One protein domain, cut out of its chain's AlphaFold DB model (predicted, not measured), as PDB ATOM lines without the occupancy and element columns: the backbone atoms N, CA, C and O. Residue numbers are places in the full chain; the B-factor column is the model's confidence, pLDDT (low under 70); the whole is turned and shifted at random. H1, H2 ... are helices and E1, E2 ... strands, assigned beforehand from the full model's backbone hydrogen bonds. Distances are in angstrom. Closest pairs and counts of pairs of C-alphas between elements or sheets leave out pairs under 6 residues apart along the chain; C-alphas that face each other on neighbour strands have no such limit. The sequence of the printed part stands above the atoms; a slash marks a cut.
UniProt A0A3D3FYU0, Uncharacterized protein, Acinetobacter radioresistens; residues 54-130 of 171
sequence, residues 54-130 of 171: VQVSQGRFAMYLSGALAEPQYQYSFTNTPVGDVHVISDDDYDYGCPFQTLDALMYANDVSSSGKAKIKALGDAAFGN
ATOM      1  N   VAL A  54     228.593 327.275 193.338       79.19
ATOM      2  CA  VAL A  54     228.866 325.844 193.314       79.19
ATOM      3  C   VAL A  54     227.538 325.110 193.192       79.19
ATOM      4  O   VAL A  54     226.561 325.463 193.849       79.19
ATOM      5  N   GLN A  55     227.497 324.111 192.322       80.19
ATOM      6  CA  GLN A  55     226.414 323.142 192.251       80.19
ATOM      7  C   GLN A  55     226.962 321.783 192.644       80.19
ATOM      8  O   GLN A  55     227.940 321.314 192.059       80.19
ATOM      9  N   VAL A  56     226.317 321.158 193.620       79.31
ATOM     10  CA  VAL A  56     226.662 319.820 194.084       79.31
ATOM     11  C   VAL A  56     225.644 318.850 193.500       79.31
ATOM     12  O   VAL A  56     224.437 319.021 193.660       79.31
ATOM     13  N   SER A  57     226.129 317.851 192.774       74.56
ATOM     14  CA  SER A  57     225.291 316.793 192.213       74.56
ATOM     15  C   SER A  57     225.743 315.443 192.742       74.56
ATOM     16  O   SER A  57     226.917 315.092 192.645       74.56
ATOM     17  N   GLN A  58     224.803 314.696 193.314       69.81
ATOM     18  CA  GLN A  58     225.044 313.343 193.789       69.81
ATOM     19  C   GLN A  58     224.971 312.380 192.606       69.81
ATOM     20  O   GLN A  58     223.978 312.348 191.872       69.81
ATOM     21  N   GLY A  59     226.009 311.578 192.413       59.97
ATOM     22  CA  GLY A  59     226.058 310.617 191.324       59.97
ATOM     23  C   GLY A  59     226.932 309.420 191.660       59.97
ATOM     24  O   GLY A  59     227.786 309.449 192.536       59.97
ATOM     25  N   ARG A  60     226.734 308.326 190.927       54.69
ATOM     26  CA  ARG A  60     227.694 307.217 190.931       54.69
ATOM     27  C   ARG A  60     228.814 307.560 189.961       54.69
ATOM     28  O   ARG A  60     228.838 307.061 188.836       54.69
ATOM     29  N   PHE A  61     229.688 308.474 190.363       56.97
ATOM     30  CA  PHE A  61     230.883 308.777 189.591       56.97
ATOM     31  C   PHE A  61     231.878 307.635 189.817       56.97
ATOM     32  O   PHE A  61     232.139 307.212 190.937       56.97
ATOM     33  N   ALA A  62     232.316 307.001 188.733       48.53
ATOM     34  CA  ALA A  62     233.097 305.776 188.816       48.53
ATOM     35  C   ALA A  62     234.586 306.109 188.959       48.53
ATOM     36  O   ALA A  62     235.327 306.081 187.976       48.53
ATOM     37  N   MET A  63     235.049 306.385 190.175       49.50
ATOM     38  CA  MET A  63     236.451 306.145 190.509       49.50
ATOM     39  C   MET A  63     236.573 304.730 191.064       49.50
ATOM     40  O   MET A  63     236.320 304.474 192.236       49.50
ATOM     41  N   TYR A  64     236.958 303.786 190.205       48.16
ATOM     42  CA  TYR A  64     237.394 302.470 190.660       48.16
ATOM     43  C   TYR A  64     238.722 302.625 191.408       48.16
ATOM     44  O   TYR A  64     239.793 302.487 190.817       48.16
ATOM     45  N   LEU A  65     238.671 302.906 192.709       47.72
ATOM     46  CA  LEU A  65     239.795 302.624 193.588       47.72
ATOM     47  C   LEU A  65     239.674 301.170 194.048       47.72
ATOM     48  O   LEU A  65     238.803 300.804 194.830       47.72
ATOM     49  N   SER A  66     240.558 300.322 193.523       50.94
ATOM     50  CA  SER A  66     240.856 299.009 194.112       50.94
ATOM     51  C   SER A  66     239.697 297.996 194.167       50.94
ATOM     52  O   SER A  66     239.725 297.083 194.987       50.94
ATOM     53  N   GLY A  67     238.694 298.107 193.289       48.44
ATOM     54  CA  GLY A  67     237.650 297.081 193.127       48.44
ATOM     55  C   GLY A  67     236.550 297.060 194.198       48.44
ATOM     56  O   GLY A  67     235.761 296.117 194.219       48.44
ATOM     57  N   ALA A  68     236.467 298.077 195.061       50.41
ATOM     58  CA  ALA A  68     235.347 298.251 195.984       50.41
ATOM     59  C   ALA A  68     234.139 298.908 195.287       50.41
ATOM     60  O   ALA A  68     234.290 299.647 194.311       50.41
ATOM     61  N   LEU A  69     232.929 298.618 195.782       50.31
ATOM     62  CA  LEU A  69     231.703 299.320 195.388       50.31
ATOM     63  C   LEU A  69     231.912 300.824 195.605       50.31
ATOM     64  O   LEU A  69     232.233 301.225 196.718       50.31
ATOM     65  N   ALA A  70     231.744 301.621 194.546       55.12
ATOM     66  CA  ALA A  70     231.886 303.070 194.616       55.12
ATOM     67  C   ALA A  70     230.936 303.623 195.687       55.12
ATOM     68  O   ALA A  70     229.714 303.470 195.578       55.12
ATOM     69  N   GLU A  71     231.512 304.225 196.726       59.16
ATOM     70  CA  GLU A  71     230.778 305.029 197.697       59.16
ATOM     71  C   GLU A  71     230.036 306.166 196.963       59.16
ATOM     72  O   GLU A  71     230.359 306.477 195.809       59.16
ATOM     73  N   PRO A  72     228.974 306.749 197.548       62.28
ATOM     74  CA  PRO A  72     228.288 307.880 196.933       62.28
ATOM     75  C   PRO A  72     229.275 309.031 196.721       62.28
ATOM     76  O   PRO A  72     229.773 309.597 197.685       62.28
ATOM     77  N   GLN A  73     229.538 309.381 195.462       69.06
ATOM     78  CA  GLN A  73     230.426 310.489 195.117       69.06
ATOM     79  C   GLN A  73     229.617 311.714 194.696       69.06
ATOM     80  O   GLN A  73     228.505 311.621 194.160       69.06
ATOM     81  N   TYR A  74     230.203 312.883 194.904       76.69
ATOM     82  CA  TYR A  74     229.583 314.163 194.627       76.69
ATOM     83  C   TYR A  74     230.424 314.910 193.605       76.69
ATOM     84  O   TYR A  74     231.639 315.053 193.738       76.69
ATOM     85  N   GLN A  75     229.771 315.379 192.545       79.44
ATOM     86  CA  GLN A  75     230.391 316.275 191.586       79.44
ATOM     87  C   GLN A  75     230.070 317.714 191.980       79.44
ATOM     88  O   GLN A  75     228.918 318.152 191.898       79.44
ATOM     89  N   TYR A  76     231.120 318.443 192.332       80.19
ATOM     90  CA  TYR A  76     231.139 319.871 192.596       80.19
ATOM     91  C   TYR A  76     231.423 320.612 191.290       80.19
ATOM     92  O   TYR A  76     232.479 320.438 190.678       80.19
ATOM     93  N   SER A  77     230.463 321.416 190.844       81.12
ATOM     94  CA  SER A  77     230.540 322.207 189.617       81.12
ATOM     95  C   SER A  77     230.581 323.685 189.973       81.12
ATOM     96  O   SER A  77     229.583 324.250 190.412       81.12
ATOM     97  N   PHE A  78     231.744 324.300 189.806       78.31
ATOM     98  CA  PHE A  78     231.948 325.720 190.032       78.31
ATOM     99  C   PHE A  78     231.768 326.493 188.738       78.31
ATOM    100  O   PHE A  78     232.433 326.189 187.749       78.31
ATOM    101  N   THR A  79     230.948 327.538 188.773       72.75
ATOM    102  CA  THR A  79     230.767 328.450 187.641       72.75
ATOM    103  C   THR A  79     231.374 329.806 187.981       72.75
ATOM    104  O   THR A  79     230.910 330.501 188.889       72.75
ATOM    105  N   ASN A  80     232.409 330.204 187.232       66.06
ATOM    106  CA  ASN A  80     233.040 331.521 187.329       66.06
ATOM    107  C   ASN A  80     233.235 332.136 185.936       66.06
ATOM    108  O   ASN A  80     233.573 331.465 184.968       66.06
ATOM    109  N   THR A  81     233.045 333.443 185.796       51.47
ATOM    110  CA  THR A  81     233.343 334.183 184.558       51.47
ATOM    111  C   THR A  81     234.367 335.248 184.917       51.47
ATOM    112  O   THR A  81     234.028 336.110 185.724       51.47
ATOM    113  N   PRO A  82     235.617 335.179 184.411       52.75
ATOM    114  CA  PRO A  82     236.001 334.774 183.045       52.75
ATOM    115  C   PRO A  82     236.586 333.358 182.854       52.75
ATOM    116  O   PRO A  82     236.901 332.996 181.726       52.75
ATOM    117  N   VAL A  83     236.760 332.564 183.914       56.84
ATOM    118  CA  VAL A  83     237.558 331.314 183.869       56.84
ATOM    119  C   VAL A  83     236.821 330.132 183.221       56.84
ATOM    120  O   VAL A  83     237.461 329.270 182.623       56.84
ATOM    121  N   GLY A  84     235.488 330.098 183.303       63.28
ATOM    122  CA  GLY A  84     234.652 328.990 182.837       63.28
ATOM    123  C   GLY A  84     234.162 328.093 183.976       63.28
ATOM    124  O   GLY A  84     234.154 328.495 185.142       63.28
ATOM    125  N   ASP A  85     233.734 326.881 183.619       73.50
ATOM    126  CA  ASP A  85     233.200 325.897 184.559       73.50
ATOM    127  C   ASP A  85     234.280 324.888 184.983       73.50
ATOM    128  O   ASP A  85     235.007 324.334 184.151       73.50
ATOM    129  N   VAL A  86     234.396 324.640 186.289       76.88
ATOM    130  CA  VAL A  86     235.309 323.642 186.863       76.88
ATOM    131  C   VAL A  86     234.500 322.558 187.554       76.88
ATOM    132  O   VAL A  86     233.698 322.846 188.434       76.88
ATOM    133  N   HIS A  87     234.760 321.305 187.188       80.69
ATOM    134  CA  HIS A  87     234.120 320.139 187.790       80.69
ATOM    135  C   HIS A  87     235.145 319.304 188.547       80.69
ATOM    136  O   HIS A  87     236.202 318.967 187.998       80.69
ATOM    137  N   VAL A  88     234.816 318.956 189.786       80.69
ATOM    138  CA  VAL A  88     235.620 318.087 190.646       80.69
ATOM    139  C   VAL A  88     234.719 317.057 191.307       80.69
ATOM    140  O   VAL A  88     233.588 317.365 191.665       80.69
ATOM    141  N   ILE A  89     235.221 315.832 191.425       80.44
ATOM    142  CA  ILE A  89     234.551 314.739 192.123       80.44
ATOM    143  C   ILE A  89     235.239 314.572 193.476       80.44
ATOM    144  O   ILE A  89     236.472 314.534 193.517       80.44
ATOM    145  N   SER A  90     234.438 314.507 194.532       79.19
ATOM    146  CA  SER A  90     234.860 314.310 195.919       79.19
ATOM    147  C   SER A  90     233.791 313.530 196.681       79.19
ATOM    148  O   SER A  90     232.681 313.328 196.173       79.19
ATOM    149  N   ASP A  91     234.117 313.140 197.903       76.25
ATOM    150  CA  ASP A  91     233.162 312.640 198.887       76.25
ATOM    151  C   ASP A  91     232.247 313.781 199.391       76.25
ATOM    152  O   ASP A  91     232.379 314.935 198.973       76.25
ATOM    153  N   ASP A  92     231.258 313.467 200.233       71.50
ATOM    154  CA  ASP A  92     230.147 314.378 200.570       71.50
ATOM    155  C   ASP A  92     230.469 315.471 201.598       71.50
ATOM    156  O   ASP A  92     229.677 316.395 201.805       71.50
ATOM    157  N   ASP A  93     231.671 315.421 202.167       75.81
ATOM    158  CA  ASP A  93     232.070 316.180 203.353       75.81
ATOM    159  C   ASP A  93     232.237 317.698 203.127       75.81
ATOM    160  O   ASP A  93     232.474 318.452 204.077       75.81
ATOM    161  N   TYR A  94     232.137 318.176 201.881       78.81
ATOM    162  CA  TYR A  94     232.575 319.527 201.501       78.81
ATOM    163  C   TYR A  94     231.451 320.495 201.085       78.81
ATOM    164  O   TYR A  94     231.732 321.624 200.661       78.81
ATOM    165  N   ASP A  95     230.174 320.107 201.184       77.75
ATOM    166  CA  ASP A  95     229.051 321.024 200.919       77.75
ATOM    167  C   ASP A  95     228.743 321.925 202.129       77.75
ATOM    168  O   ASP A  95     227.893 321.636 202.970       77.75
ATOM    169  N   TYR A  96     229.443 323.058 202.212       74.38
ATOM    170  CA  TYR A  96     229.261 324.049 203.278       74.38
ATOM    171  C   TYR A  96     228.151 325.071 202.984       74.38
ATOM    172  O   TYR A  96     227.993 326.039 203.729       74.38
ATOM    173  N   GLY A  97     227.423 324.946 201.867       70.25
ATOM    174  CA  GLY A  97     226.431 325.940 201.427       70.25
ATOM    175  C   GLY A  97     227.015 327.309 201.035       70.25
ATOM    176  O   GLY A  97     226.280 328.196 200.598       70.25
ATOM    177  N   CYS A  98     228.333 327.492 201.161       77.81
ATOM    178  CA  CYS A  98     229.076 328.662 200.715       77.81
ATOM    179  C   CYS A  98     230.092 328.235 199.641       77.81
ATOM    180  O   CYS A  98     231.047 327.523 199.965       77.81
ATOM    181  N   PRO A  99     229.960 328.712 198.386       82.06
ATOM    182  CA  PRO A  99     230.861 328.350 197.291       82.06
ATOM    183  C   PRO A  99     232.345 328.558 197.610       82.06
ATOM    184  O   PRO A  99     233.187 327.769 197.185       82.06
ATOM    185  N   PHE A 100     232.677 329.601 198.374       80.62
ATOM    186  CA  PHE A 100     234.057 329.911 198.743       80.62
ATOM    187  C   PHE A 100     234.643 328.937 199.761       80.62
ATOM    188  O   PHE A 100     235.784 328.515 199.601       80.62
ATOM    189  N   GLN A 101     233.863 328.552 200.772       84.06
ATOM    190  CA  GLN A 101     234.295 327.572 201.771       84.06
ATOM    191  C   GLN A 101     234.443 326.184 201.142       84.06
ATOM    192  O   GLN A 101     235.433 325.503 201.384       84.06
ATOM    193  N   THR A 102     233.508 325.804 200.265       86.81
ATOM    194  CA  THR A 102     233.586 324.551 199.503       86.81
ATOM    195  C   THR A 102     234.805 324.515 198.584       86.81
ATOM    196  O   THR A 102     235.484 323.495 198.517       86.81
ATOM    197  N   LEU A 103     235.134 325.621 197.907       86.31
ATOM    198  CA  LEU A 103     236.332 325.686 197.068       86.31
ATOM    199  C   LEU A 103     237.622 325.530 197.889       86.31
ATOM    200  O   LEU A 103     238.498 324.762 197.490       86.31
ATOM    201  N   ASP A 104     237.734 326.235 199.016       86.06
ATOM    202  CA  ASP A 104     238.917 326.178 199.884       86.06
ATOM    203  C   ASP A 104     239.121 324.770 200.458       86.06
ATOM    204  O   ASP A 104     240.206 324.201 200.353       86.06
ATOM    205  N   ALA A 105     238.052 324.142 200.955       87.62
ATOM    206  CA  ALA A 105     238.123 322.791 201.497       87.62
ATOM    207  C   ALA A 105     238.542 321.752 200.440       87.62
ATOM    208  O   ALA A 105     239.449 320.951 200.680       87.62
ATOM    209  N   LEU A 106     237.968 321.816 199.232       86.81
ATOM    210  CA  LEU A 106     238.311 320.904 198.134       86.81
ATOM    211  C   LEU A 106     239.740 321.095 197.602       86.81
ATOM    212  O   LEU A 106     240.316 320.170 197.026       86.81
ATOM    213  N   MET A 107     240.353 322.266 197.795       84.06
ATOM    214  CA  MET A 107     241.754 322.493 197.424       84.06
ATOM    215  C   MET A 107     242.713 321.625 198.256       84.06
ATOM    216  O   MET A 107     243.753 321.185 197.749       84.06
ATOM    217  N   TYR A 108     242.347 321.342 199.508       84.38
ATOM    218  CA  TYR A 108     243.142 320.563 200.460       84.38
ATOM    219  C   TYR A 108     242.634 319.126 200.671       84.38
ATOM    220  O   TYR A 108     243.343 318.324 201.276       84.38
ATOM    221  N   ALA A 109     241.470 318.779 200.121       85.88
ATOM    222  CA  ALA A 109     240.848 317.455 200.187       85.88
ATOM    223  C   ALA A 109     241.767 316.323 199.688       85.88
ATOM    224  O   ALA A 109     242.438 316.455 198.662       85.88
ATOM    225  N   ASN A 110     241.834 315.194 200.395       83.44
ATOM    226  CA  ASN A 110     242.739 314.086 200.041       83.44
ATOM    227  C   ASN A 110     242.211 313.218 198.890       83.44
ATOM    228  O   ASN A 110     242.995 312.647 198.133       83.44
ATOM    229  N   ASP A 111     240.895 313.160 198.761       80.31
ATOM    230  CA  ASP A 111     240.104 312.413 197.786       80.31
ATOM    231  C   ASP A 111     239.996 313.122 196.422       80.31
ATOM    232  O   ASP A 111     239.676 312.498 195.410       80.31
ATOM    233  N   VAL A 112     240.385 314.400 196.343       81.56
ATOM    234  CA  VAL A 112     240.450 315.141 195.078       81.56
ATOM    235  C   VAL A 112     241.736 314.823 194.310       81.56
ATOM    236  O   VAL A 112     242.856 315.024 194.790       81.56
ATOM    237  N   SER A 113     241.582 314.416 193.048       81.56
ATOM    238  CA  SER A 113     242.709 314.180 192.134       81.56
ATOM    239  C   SER A 113     243.623 315.406 191.965       81.56
ATOM    240  O   SER A 113     243.167 316.549 191.946       81.56
ATOM    241  N   SER A 114     244.923 315.187 191.733       81.69
ATOM    242  CA  SER A 114     245.894 316.279 191.532       81.69
ATOM    243  C   SER A 114     245.526 317.226 190.382       81.69
ATOM    244  O   SER A 114     245.773 318.429 190.464       81.69
ATOM    245  N   SER A 115     244.908 316.709 189.313       79.31
ATOM    246  CA  SER A 115     244.413 317.527 188.197       79.31
ATOM    247  C   SER A 115     243.181 318.352 188.587       79.31
ATOM    248  O   SER A 115     243.069 319.503 188.166       79.31
ATOM    249  N   GLY A 116     242.292 317.809 189.425       80.44
ATOM    250  CA  GLY A 116     241.190 318.544 190.050       80.44
ATOM    251  C   GLY A 116     241.692 319.679 190.942       80.44
ATOM    252  O   GLY A 116     241.273 320.821 190.762       80.44
ATOM    253  N   LYS A 117     242.677 319.406 191.809       84.19
ATOM    254  CA  LYS A 117     243.320 320.420 192.667       84.19
ATOM    255  C   LYS A 117     243.939 321.555 191.861       84.19
ATOM    256  O   LYS A 117     243.772 322.716 192.216       84.19
ATOM    257  N   ALA A 118     244.615 321.247 190.752       83.75
ATOM    258  CA  ALA A 118     245.189 322.271 189.881       83.75
ATOM    259  C   ALA A 118     244.115 323.189 189.267       83.75
ATOM    260  O   ALA A 118     244.313 324.402 189.206       83.75
ATOM    261  N   LYS A 119     242.967 322.631 188.856       82.94
ATOM    262  CA  LYS A 119     241.833 323.411 188.330       82.94
ATOM    263  C   LYS A 119     241.172 324.266 189.409       82.94
ATOM    264  O   LYS A 119     240.908 325.436 189.156       82.94
ATOM    265  N   ILE A 120     240.946 323.706 190.600       84.31
ATOM    266  CA  ILE A 120     240.431 324.445 191.762       84.31
ATOM    267  C   ILE A 120     241.371 325.590 192.124       84.31
ATOM    268  O   ILE A 120     240.918 326.710 192.323       84.31
ATOM    269  N   LYS A 121     242.681 325.337 192.152       84.56
ATOM    270  CA  LYS A 121     243.671 326.366 192.458       84.56
ATOM    271  C   LYS A 121     243.667 327.479 191.413       84.56
ATOM    272  O   LYS A 121     243.616 328.638 191.786       84.56
ATOM    273  N   ALA A 122     243.655 327.150 190.119       80.56
ATOM    274  CA  ALA A 122     243.585 328.158 189.058       80.56
ATOM    275  C   ALA A 122     242.293 328.993 189.131       80.56
ATOM    276  O   ALA A 122     242.315 330.203 188.914       80.56
ATOM    277  N   LEU A 123     241.174 328.345 189.467       79.44
ATOM    278  CA  LEU A 123     239.902 329.010 189.716       79.44
ATOM    279  C   LEU A 123     239.986 329.937 190.930       79.44
ATOM    280  O   LEU A 123     239.523 331.071 190.847       79.44
ATOM    281  N   GLY A 124     240.598 329.466 192.015       76.62
ATOM    282  CA  GLY A 124     240.877 330.241 193.210       76.62
ATOM    283  C   GLY A 124     241.763 331.442 192.903       76.62
ATOM    284  O   GLY A 124     241.371 332.556 193.187       76.62
ATOM    285  N   ASP A 125     242.898 331.271 192.237       79.12
ATOM    286  CA  ASP A 125     243.811 332.368 191.897       79.12
ATOM    287  C   ASP A 125     243.127 333.436 191.019       79.12
ATOM    288  O   ASP A 125     243.300 334.635 191.229       79.12
ATOM    289  N   ALA A 126     242.291 333.020 190.064       73.06
ATOM    290  CA  ALA A 126     241.549 333.935 189.201       73.06
ATOM    291  C   ALA A 126     240.350 334.611 189.894       73.06
ATOM    292  O   ALA A 126     239.986 335.730 189.539       73.06
ATOM    293  N   ALA A 127     239.736 333.942 190.871       66.81
ATOM    294  CA  ALA A 127     238.679 334.489 191.715       66.81
ATOM    295  C   ALA A 127     239.245 335.403 192.824       66.81
ATOM    296  O   ALA A 127     238.707 336.458 193.119       66.81
ATOM    297  N   PHE A 128     240.361 335.030 193.440       67.62
ATOM    298  CA  PHE A 128     240.897 335.642 194.659       67.62
ATOM    299  C   PHE A 128     242.103 336.546 194.421       67.62
ATOM    300  O   PHE A 128     242.565 337.191 195.358       67.62
ATOM    301  N   GLY A 129     242.600 336.645 193.187       66.81
ATOM    302  CA  GLY A 129     243.678 337.569 192.833       66.81
ATOM    303  C   GLY A 129     243.315 339.050 193.011       66.81
ATOM    304  O   GLY A 129     244.203 339.896 192.966       66.81
ATOM    305  N   ASN A 130     242.032 339.374 193.226       69.44
ATOM    306  CA  ASN A 130     241.533 340.721 193.494       69.44
ATOM    307  C   ASN A 130     240.649 340.731 194.761       69.44
ATOM    308  O   ASN A 130     239.554 340.163 194.763       69.44
TER     309      ASN A 130
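AT A GLANCE: This is residues 54 to 130 of the 171 residues of an uncharacterized protein of Acinetobacter radioresistens (UniProt A0A3D3FYU0). Picture a small, strongly twisted three-stranded sheet, E1 E2 E3, with two helices, H1 and H2, packed side by side over one face and the other face bare of named helices. A long loop, residues 60 to 72, reaches out past one end of the sheet and makes much of the length. The printed part has 77 residues, with three named strands followed by two named helices, in the order E1, E2, E3, H1, H2. The sheet runs E1 - E2 - E3, all antiparallel, and the class is mixed, helices and strands. The whole is compact, with a radius of gyration of the C-alphas of 12.5 A, yet elongated in outline, spanning 43 by 23 by 19 A.

IN THESE COORDINATES: Find C-alpha 54 at (228.866, 325.844, 193.314); from there E1 runs through residues 54 to 59. Look next at residues 73 to 80 for E2, the longest strand, 22.6 A from first to last C-alpha. Then come residues 84 to 90, which are E3, 19.7 A long. H1 begins at C-alpha 99, at (230.861, 328.350, 197.291), and covers residues 99 to 108 over 14.9 A. H2, residues 114 to 128, measures 20.2 A and ends at C-alpha 128, at (240.897, 335.642, 194.659).

HOW THE PARTS SIT: Begin with the sheet, a meander, each strand the antiparallel neighbour of the one before. E1 and E2 form a hairpin, where you will find N 55 and O 77 within hydrogen-bond range at 2.8 A. E2 and E3 form another, with N 76 and O 88 at 2.8 A. The sheet is only just strongly twisted, its C-alphas lying up to 4.4 A off the best plane. H1 and H2 are on the same face, two layers, helices on one face of a sheet. H1 has a height over the sheet of 9.9 A, and the closest C-alphas of H1 and E1 are those of Pro 99 and Val 54, 5.1 A apart. H2 lies over E2 and E3 at a height over the sheet of 9.4 A, slantwise to the strands, at 45 degrees to E3 on the local plane. Its closest C-alphas to E3 are those of Gly 116 and Val 88, 5.6 A apart. H1 and H2 touch, Met 107 and Lys 117 having the closest C-alphas at 5.4 A, and form a helical hairpin, opposite ways at a steep tilt of 41 degrees. Every O i to N i+4 pair is within hydrogen-bond range in H2, and 5 of 6 are in H1.

THE WHOLE: The two C-alphas farthest apart are those of Gly 67 and Asn 130, 43.8 A. The printed part has no cut. The link from E1 to E2 is long, with 13 residues. Mean pLDDT of the printed part is 72.8; look for values under 70 at residues 58 to 73, 80 to 84 and 127 to 130.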